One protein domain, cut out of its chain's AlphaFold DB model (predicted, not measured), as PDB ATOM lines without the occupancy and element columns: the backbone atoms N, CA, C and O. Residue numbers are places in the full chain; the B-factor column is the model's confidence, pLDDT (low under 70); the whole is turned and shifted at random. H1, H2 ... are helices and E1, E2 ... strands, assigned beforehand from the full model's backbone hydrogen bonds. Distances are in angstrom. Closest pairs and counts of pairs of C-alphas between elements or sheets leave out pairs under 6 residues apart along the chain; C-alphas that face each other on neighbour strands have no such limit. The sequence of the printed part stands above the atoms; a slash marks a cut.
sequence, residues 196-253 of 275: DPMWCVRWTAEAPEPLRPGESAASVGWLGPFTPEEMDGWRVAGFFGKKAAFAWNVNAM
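What this domain is: This is residues 196 to 253 of the 275 residues of the protein "Hypothetical protein" of Neobodo designis (UniProt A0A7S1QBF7). With little regular structure, this is a small three-stranded sheet with a short helix, H1, over one face and a long loop, residues 204 to 222, reaching out on the other side. Residues 232 to 238 stick out. The printed part has 58 residues, of which the named elements hold only 23, one helix and three strands in the order E1, E2, H1, E3 along the chain; the antiparallel sheet is E2 E1 E3; the class is mixed, helices and strands. It is compact, radius of gyration of the C-alphas 11.3 A, but flat, 33 by 28 by 15 A.

How they stand to each other: Start at inner strand E1, residues 199 to 203. E2, residues 223 to 226, forms a hairpin with it; N 199 and O 226 are 2.8 A apart. On the other side of E1 is E3, residues 245 to 249; N 200 and O 248 are 2.9 A apart. H1, residues 228 to 236, is on the sheet, height 10.7 A, along the strands at 5 degrees to E1 on the local plane; it lies over E1 and, only just, with 3 C-alphas, over E2. The closest C-alphas of E1 and H1, Trp 199 and Pro 228, are 7.2 A apart. E2, H1, E3 form a split strand-helix-strand unit, E1 between its two strands, with a right-handed crossover. Every O i to N i+4 pair in H1 is within hydrogen-bond range.

Where its parts are: Find C-alpha 199 at (137.245, 119.070, 117.005); E1 runs 13.5 A from there. E2 spans 8.4 A, H1 12.2 A, and E3 13.3 A to C-alpha 249 at (132.886, 119.258, 117.528).

The domain as a whole: The farthest C-alphas, Gly 214 and Ala 237, are 33.3 A apart. The printed part has no cut; the link E1 to E2 is long. Look for pLDDT under 70 at residues 210 to 220, among others.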
ATOM      1  N   ASP A 196     136.000 129.292 117.587       65.31
ATOM      2  CA  ASP A 196     136.302 128.545 116.377       65.31
ATOM      3  C   ASP A 196     136.017 127.073 116.695       65.31
ATOM      4  O   ASP A 196     136.392 126.601 117.777       65.31
ATOM      5  N   PRO A 197     135.213 126.387 115.864       70.62
ATOM      6  CA  PRO A 197     134.724 125.059 116.183       70.62
ATOM      7  C   PRO A 197     135.913 124.119 116.348       70.62
ATOM      8  O   PRO A 197     136.585 123.792 115.377       70.62
ATOM      9  N   MET A 198     136.166 123.710 117.588       80.50
ATOM     10  CA  MET A 198     137.238 122.780 117.908       80.50
ATOM     11  C   MET A 198     136.733 121.355 117.756       80.50
ATOM     12  O   MET A 198     135.592 121.060 118.107       80.50
ATOM     13  N   TRP A 199     137.583 120.460 117.277       83.19
ATOM     14  CA  TRP A 199     137.245 119.070 117.005       83.19
ATOM     15  C   TRP A 199     138.132 118.122 117.799       83.19
ATOM     16  O   TRP A 199     139.319 118.368 117.963       83.19
ATOM     17  N   CYS A 200     137.577 117.006 118.249       84.25
ATOM     18  CA  CYS A 200     138.361 115.863 118.696       84.25
ATOM     19  C   CYS A 200     138.127 114.689 117.745       84.25
ATOM     20  O   CYS A 200     137.043 114.563 117.175       84.25
ATOM     21  N   VAL A 201     139.121 113.816 117.595       82.69
ATOM     22  CA  VAL A 201     139.069 112.632 116.734       82.69
ATOM     23  C   VAL A 201     139.367 111.375 117.529       82.69
ATOM     24  O   VAL A 201     140.276 111.356 118.354       82.69
ATOM     25  N   ARG A 202     138.647 110.294 117.242       83.56
ATOM     26  CA  ARG A 202     138.951 108.963 117.757       83.56
ATOM     27  C   ARG A 202     138.912 107.936 116.629       83.56
ATOM     28  O   ARG A 202     137.988 107.922 115.819       83.56
ATOM     29  N   TRP A 203     139.925 107.073 116.584       79.94
ATOM     30  CA  TRP A 203     139.991 105.950 115.648       79.94
ATOM     31  C   TRP A 203     139.505 104.685 116.341       79.94
ATOM     32  O   TRP A 203     140.224 104.088 117.140       79.94
ATOM     33  N   THR A 204     138.283 104.275 116.028       74.75
ATOM     34  CA  THR A 204     137.663 103.047 116.538       74.75
ATOM     35  C   THR A 204     136.891 102.369 115.416       74.75
ATOM     36  O   THR A 204     136.410 103.030 114.502       74.75
ATOM     37  N   ALA A 205     136.789 101.039 115.457       68.62
ATOM     38  CA  ALA A 205     135.966 100.296 114.497       68.62
ATOM     39  C   ALA A 205     134.464 100.530 114.731       68.62
ATOM     40  O   ALA A 205     133.675 100.498 113.792       68.62
ATOM     41  N   GLU A 206     134.095 100.796 115.981       73.69
ATOM     42  CA  GLU A 206     132.728 101.047 116.419       73.69
ATOM     43  C   GLU A 206     132.528 102.533 116.709       73.69
ATOM     44  O   GLU A 206     133.476 103.237 117.078       73.69
ATOM     45  N   ALA A 207     131.293 103.008 116.540       70.50
ATOM     46  CA  ALA A 207     130.929 104.370 116.900       70.50
ATOM     47  C   ALA A 207     131.151 104.566 118.408       70.50
ATOM     48  O   ALA A 207     130.540 103.852 119.204       70.50
ATOM     49  N   PRO A 208     132.033 105.491 118.822       71.94
ATOM     50  CA  PRO A 208     132.299 105.706 120.232       71.94
ATOM     51  C   PRO A 208     131.041 106.230 120.924       71.94
ATOM     52  O   PRO A 208     130.340 107.091 120.381       71.94
ATOM     53  N   GLU A 209     130.775 105.734 122.135       71.62
ATOM     54  CA  GLU A 209     129.714 106.289 122.970       71.62
ATOM     55  C   GLU A 209     129.936 107.799 123.183       71.62
ATOM     56  O   GLU A 209     131.085 108.255 123.282       71.62
ATOM     57  N   PRO A 210     128.852 108.591 123.256       67.00
ATOM     58  CA  PRO A 210     128.916 109.973 123.702       67.00
ATOM     59  C   PRO A 210     129.684 110.112 125.011       67.00
ATOM     60  O   PRO A 210     129.454 109.344 125.943       67.00
ATOM     61  N   LEU A 211     130.542 111.133 125.097       60.81
ATOM     62  CA  LEU A 211     131.185 111.495 126.359       60.81
ATOM     63  C   LEU A 211     130.114 111.781 127.413       60.81
ATOM     64  O   LEU A 211     129.194 112.574 127.179       60.81
ATOM     65  N   ARG A 212     130.232 111.133 128.573       68.56
ATOM     66  CA  ARG A 212     129.317 111.373 129.689       68.56
ATOM     67  C   ARG A 212     129.667 112.701 130.367       68.56
ATOM     68  O   ARG A 212     130.819 113.139 130.319       68.56
ATOM     69  N   PRO A 213     128.703 113.369 131.024       63.81
ATOM     70  CA  PRO A 213     129.008 114.544 131.833       63.81
ATOM     71  C   PRO A 213     130.106 114.226 132.862       63.81
ATOM     72  O   PRO A 213     129.970 113.282 133.634       63.81
ATOM     73  N   GLY A 214     131.185 115.010 132.860       64.56
ATOM     74  CA  GLY A 214     132.339 114.814 133.748       64.56
ATOM     75  C   GLY A 214     133.484 113.987 133.153       64.56
ATOM     76  O   GLY A 214     134.589 114.037 133.687       64.56
ATOM     77  N   GLU A 215     133.278 113.298 132.028       61.84
ATOM     78  CA  GLU A 215     134.365 112.632 131.305       61.84
ATOM     79  C   GLU A 215     135.122 113.625 130.418       61.84
ATOM     80  O   GLU A 215     134.538 114.476 129.742       61.84
ATOM     81  N   SER A 216     136.448 113.501 130.392       59.81
ATOM     82  CA  SER A 216     137.282 114.273 129.475       59.81
ATOM     83  C   SER A 216     137.475 113.517 128.159       59.81
ATOM     84  O   SER A 216     137.579 112.289 128.133       59.81
ATOM     85  N   ALA A 217     137.595 114.250 127.051       63.34
ATOM     86  CA  ALA A 217     137.947 113.669 125.756       63.34
ATOM     87  C   ALA A 217     139.232 112.812 125.855       63.34
ATOM     88  O   ALA A 217     139.261 111.675 125.380       63.34
ATOM     89  N   ALA A 218     140.240 113.306 126.582       59.66
ATOM     90  CA  ALA A 218     141.497 112.599 126.816       59.66
ATOM     91  C   ALA A 218     141.306 111.258 127.550       59.66
ATOM     92  O   ALA A 218     141.900 110.258 127.153       59.66
ATOM     93  N   SER A 219     140.435 111.199 128.568       60.19
ATOM     94  CA  SER A 219     140.183 109.965 129.338       60.19
ATOM     95  C   SER A 219     139.520 108.846 128.532       60.19
ATOM     96  O   SER A 219     139.614 107.684 128.911       60.19
ATOM     97  N   VAL A 220     138.884 109.174 127.403       64.69
ATOM     98  CA  VAL A 220     138.158 108.209 126.553       64.69
ATOM     99  C   VAL A 220     138.893 107.980 125.217       64.69
ATOM    100  O   VAL A 220     138.340 107.446 124.255       64.69
ATOM    101  N   GLY A 221     140.169 108.375 125.146       73.81
ATOM    102  CA  GLY A 221     141.029 108.155 123.982       73.81
ATOM    103  C   GLY A 221     140.672 109.013 122.766       73.81
ATOM    104  O   GLY A 221     141.011 108.648 121.639       73.81
ATOM    105  N   TRP A 222     139.972 110.131 122.967       81.19
ATOM    106  CA  TRP A 222     139.806 111.143 121.930       81.19
ATOM    107  C   TRP A 222     141.047 112.029 121.870       81.19
ATOM    108  O   TRP A 222     141.489 112.583 122.876       81.19
ATOM    109  N   LEU A 223     141.583 112.189 120.668       79.19
ATOM    110  CA  LEU A 223     142.698 113.067 120.364       79.19
ATOM    111  C   LEU A 223     142.159 114.460 120.009       79.19
ATOM    112  O   LEU A 223     141.213 114.568 119.234       79.19
ATOM    113  N   GLY A 224     142.745 115.525 120.546       85.31
ATOM    114  CA  GLY A 224     142.324 116.905 120.290       85.31
ATOM    115  C   GLY A 224     142.585 117.813 121.491       85.31
ATOM    116  O   GLY A 224     143.184 117.363 122.471       85.31
ATOM    117  N   PRO A 225     142.126 119.073 121.454       83.81
ATOM    118  CA  PRO A 225     141.268 119.667 120.425       83.81
ATOM    119  C   PRO A 225     142.046 120.188 119.196       83.81
ATOM    120  O   PRO A 225     143.158 120.684 119.335       83.81
ATOM    121  N   PHE A 226     141.426 120.121 118.016       81.69
ATOM    122  CA  PHE A 226     141.962 120.555 116.718       81.69
ATOM    123  C   PHE A 226     141.110 121.646 116.080       81.69
ATOM    124  O   PHE A 226     139.883 121.632 116.217       81.69
ATOM    125  N   THR A 227     141.730 122.565 115.346       84.50
ATOM    126  CA  THR A 227     140.995 123.570 114.567       84.50
ATOM    127  C   THR A 227     140.403 122.960 113.287       84.50
ATOM    128  O   THR A 227     140.828 121.887 112.840       84.50
ATOM    129  N   PRO A 228     139.422 123.621 112.646       82.69
ATOM    130  CA  PRO A 228     138.895 123.177 111.357       82.69
ATOM    131  C   PRO A 228     139.975 123.059 110.275       82.69
ATOM    132  O   PRO A 228     139.921 122.145 109.456       82.69
ATOM    133  N   GLU A 229     140.964 123.954 110.278       83.06
ATOM    134  CA  GLU A 229     142.072 123.949 109.321       83.06
ATOM    135  C   GLU A 229     142.997 122.746 109.523       83.06
ATOM    136  O   GLU A 229     143.433 122.135 108.548       83.06
ATOM    137  N   GLU A 230     143.275 122.369 110.774       82.81
ATOM    138  CA  GLU A 230     144.072 121.180 111.098       82.81
ATOM    139  C   GLU A 230     143.348 119.901 110.666       82.81
ATOM    140  O   GLU A 230     143.934 119.040 110.005       82.81
ATOM    141  N   MET A 231     142.047 119.817 110.961       84.12
ATOM    142  CA  MET A 231     141.183 118.717 110.529       84.12
ATOM    143  C   MET A 231     141.130 118.588 109.004       84.12
ATOM    144  O   MET A 231     141.194 117.476 108.467       84.12
ATOM    145  N   ASP A 232     141.044 119.713 108.290       80.94
ATOM    146  CA  ASP A 232     141.074 119.716 106.830       80.94
ATOM    147  C   ASP A 232     142.448 119.301 106.287       80.94
ATOM    148  O   ASP A 232     142.534 118.475 105.376       80.94
ATOM    149  N   GLY A 233     143.532 119.775 106.905       79.19
ATOM    150  CA  GLY A 233     144.893 119.349 106.586       79.19
ATOM    151  C   GLY A 233     145.073 117.834 106.719       79.19
ATOM    152  O   GLY A 233     145.623 117.190 105.825       79.19
ATOM    153  N   TRP A 234     144.542 117.237 107.786       81.25
ATOM    154  CA  TRP A 234     144.583 115.790 108.016       81.25
ATOM    155  C   TRP A 234     143.759 115.008 106.998       81.25
ATOM    156  O   TRP A 234     144.191 113.954 106.522       81.25
ATOM    157  N   ARG A 235     142.598 115.544 106.612       81.25
ATOM    158  CA  ARG A 235     141.758 114.982 105.551       81.25
ATOM    159  C   ARG A 235     142.495 114.969 104.217       81.25
ATOM    160  O   ARG A 235     142.570 113.921 103.579       81.25
ATOM    161  N   VAL A 236     143.066 116.104 103.815       76.12
ATOM    162  CA  VAL A 236     143.791 116.257 102.545       76.12
ATOM    163  C   VAL A 236     145.047 115.383 102.510       76.12
ATOM    164  O   VAL A 236     145.340 114.766 101.489       76.12
ATOM    165  N   ALA A 237     145.758 115.268 103.632       74.00
ATOM    166  CA  ALA A 237     146.926 114.400 103.767       74.00
ATOM    167  C   ALA A 237     146.577 112.902 103.915       74.00
ATOM    168  O   ALA A 237     147.475 112.057 103.963       74.00
ATOM    169  N   GLY A 238     145.288 112.550 103.973       80.31
ATOM    170  CA  GLY A 238     144.825 111.166 104.057       80.31
ATOM    171  C   GLY A 238     145.105 110.490 105.403       80.31
ATOM    172  O   GLY A 238     145.173 109.261 105.455       80.31
ATOM    173  N   PHE A 239     145.260 111.255 106.490       74.06
ATOM    174  CA  PHE A 239     145.522 110.725 107.838       74.06
ATOM    175  C   PHE A 239     144.380 109.861 108.377       74.06
ATOM    176  O   PHE A 239     144.627 108.886 109.083       74.06
ATOM    177  N   PHE A 240     143.133 110.159 108.005       76.12
ATOM    178  CA  PHE A 240     141.989 109.335 108.401       76.12
ATOM    179  C   PHE A 240     141.959 107.970 107.686       76.12
ATOM    180  O   PHE A 240     141.302 107.046 108.155       76.12
ATOM    181  N   GLY A 241     142.757 107.787 106.623       70.62
ATOM    182  CA  GLY A 241     142.963 106.497 105.963       70.62
ATOM    183  C   GLY A 241     141.663 105.778 105.573       70.62
ATOM    184  O   GLY A 241     140.674 106.406 105.211       70.62
ATOM    185  N   LYS A 242     141.686 104.435 105.627       63.44
ATOM    186  CA  LYS A 242     140.500 103.562 105.466       63.44
ATOM    187  C   LYS A 242     139.831 103.190 106.797       63.44
ATOM    188  O   LYS A 242     138.824 102.491 106.789       63.44
ATOM    189  N   LYS A 243     140.436 103.549 107.933       62.69
ATOM    190  CA  LYS A 243     139.890 103.211 109.252       62.69
ATOM    191  C   LYS A 243     138.781 104.207 109.576       62.69
ATOM    192  O   LYS A 243     138.909 105.381 109.242       62.69
ATOM    193  N   ALA A 244     137.711 103.751 110.220       62.47
ATOM    194  CA  ALA A 244     136.678 104.657 110.700       62.47
ATOM    195  C   ALA A 244     137.304 105.628 111.717       62.47
ATOM    196  O   ALA A 244     137.878 105.219 112.729       62.47
ATOM    197  N   ALA A 245     137.266 106.916 111.386       75.56
ATOM    198  CA  ALA A 245     137.670 107.999 112.262       75.56
ATOM    199  C   ALA A 245     136.420 108.809 112.583       75.56
ATOM    200  O   ALA A 245     135.743 109.306 111.681       75.56
ATOM    201  N   PHE A 246     136.106 108.922 113.866       80.38
ATOM    202  CA  PHE A 246     134.989 109.718 114.345       80.38
ATOM    203  C   PHE A 246     135.522 111.076 114.758       80.38
ATOM    204  O   PHE A 246     136.485 111.145 115.515       80.38
ATOM    205  N   ALA A 247     134.912 112.145 114.251       81.94
ATOM    206  CA  ALA A 247     135.247 113.513 114.609       81.94
ATOM    207  C   ALA A 247     134.059 114.152 115.331       81.94
ATOM    208  O   ALA A 247     132.925 114.061 114.861       81.94
ATOM    209  N   TRP A 248     134.318 114.812 116.454       80.69
ATOM    210  CA  TRP A 248     133.295 115.470 117.258       80.69
ATOM    211  C   TRP A 248     133.665 116.926 117.507       80.69
ATOM    212  O   TRP A 248     134.744 117.215 118.017       80.69
ATOM    213  N   ASN A 249     132.755 117.845 117.186       81.06
ATOM    214  CA  ASN A 249     132.886 119.258 117.528       81.06
ATOM    215  C   ASN A 249     132.674 119.502 119.037       81.06
ATOM    216  O   ASN A 249     131.557 119.417 119.551       81.06
ATOM    217  N   VAL A 250     133.750 119.850 119.734       70.31
ATOM    218  CA  VAL A 250     133.804 120.123 121.177       70.31
ATOM    219  C   VAL A 250     132.909 121.303 121.561       70.31
ATOM    220  O   VAL A 250     132.289 121.297 122.622       70.31
ATOM    221  N   ASN A 251     132.768 122.294 120.680       69.44
ATOM    222  CA  ASN A 251     131.936 123.473 120.931       69.44
ATOM    223  C   ASN A 251     130.441 123.175 120.741       69.44
ATOM    224  O   ASN A 251     129.601 123.901 121.274       69.44
ATOM    225  N   ALA A 252     130.110 122.117 119.994       61.91
ATOM    226  CA  ALA A 252     128.752 121.612 119.827       61.91
ATOM    227  C   ALA A 252     128.365 120.597 120.913       61.91
ATOM    228  O   ALA A 252     127.269 120.041 120.840       61.91
ATOM    229  N   MET A 253     129.225 120.348 121.918       53.53
ATOM    230  CA  MET A 253     128.816 119.557 123.070       53.53
ATOM    231  C   MET A 253     127.638 120.258 123.747       53.53
ATOM    232  O   MET A 253     127.772 121.397 124.214       53.53
TER     233      MET A 253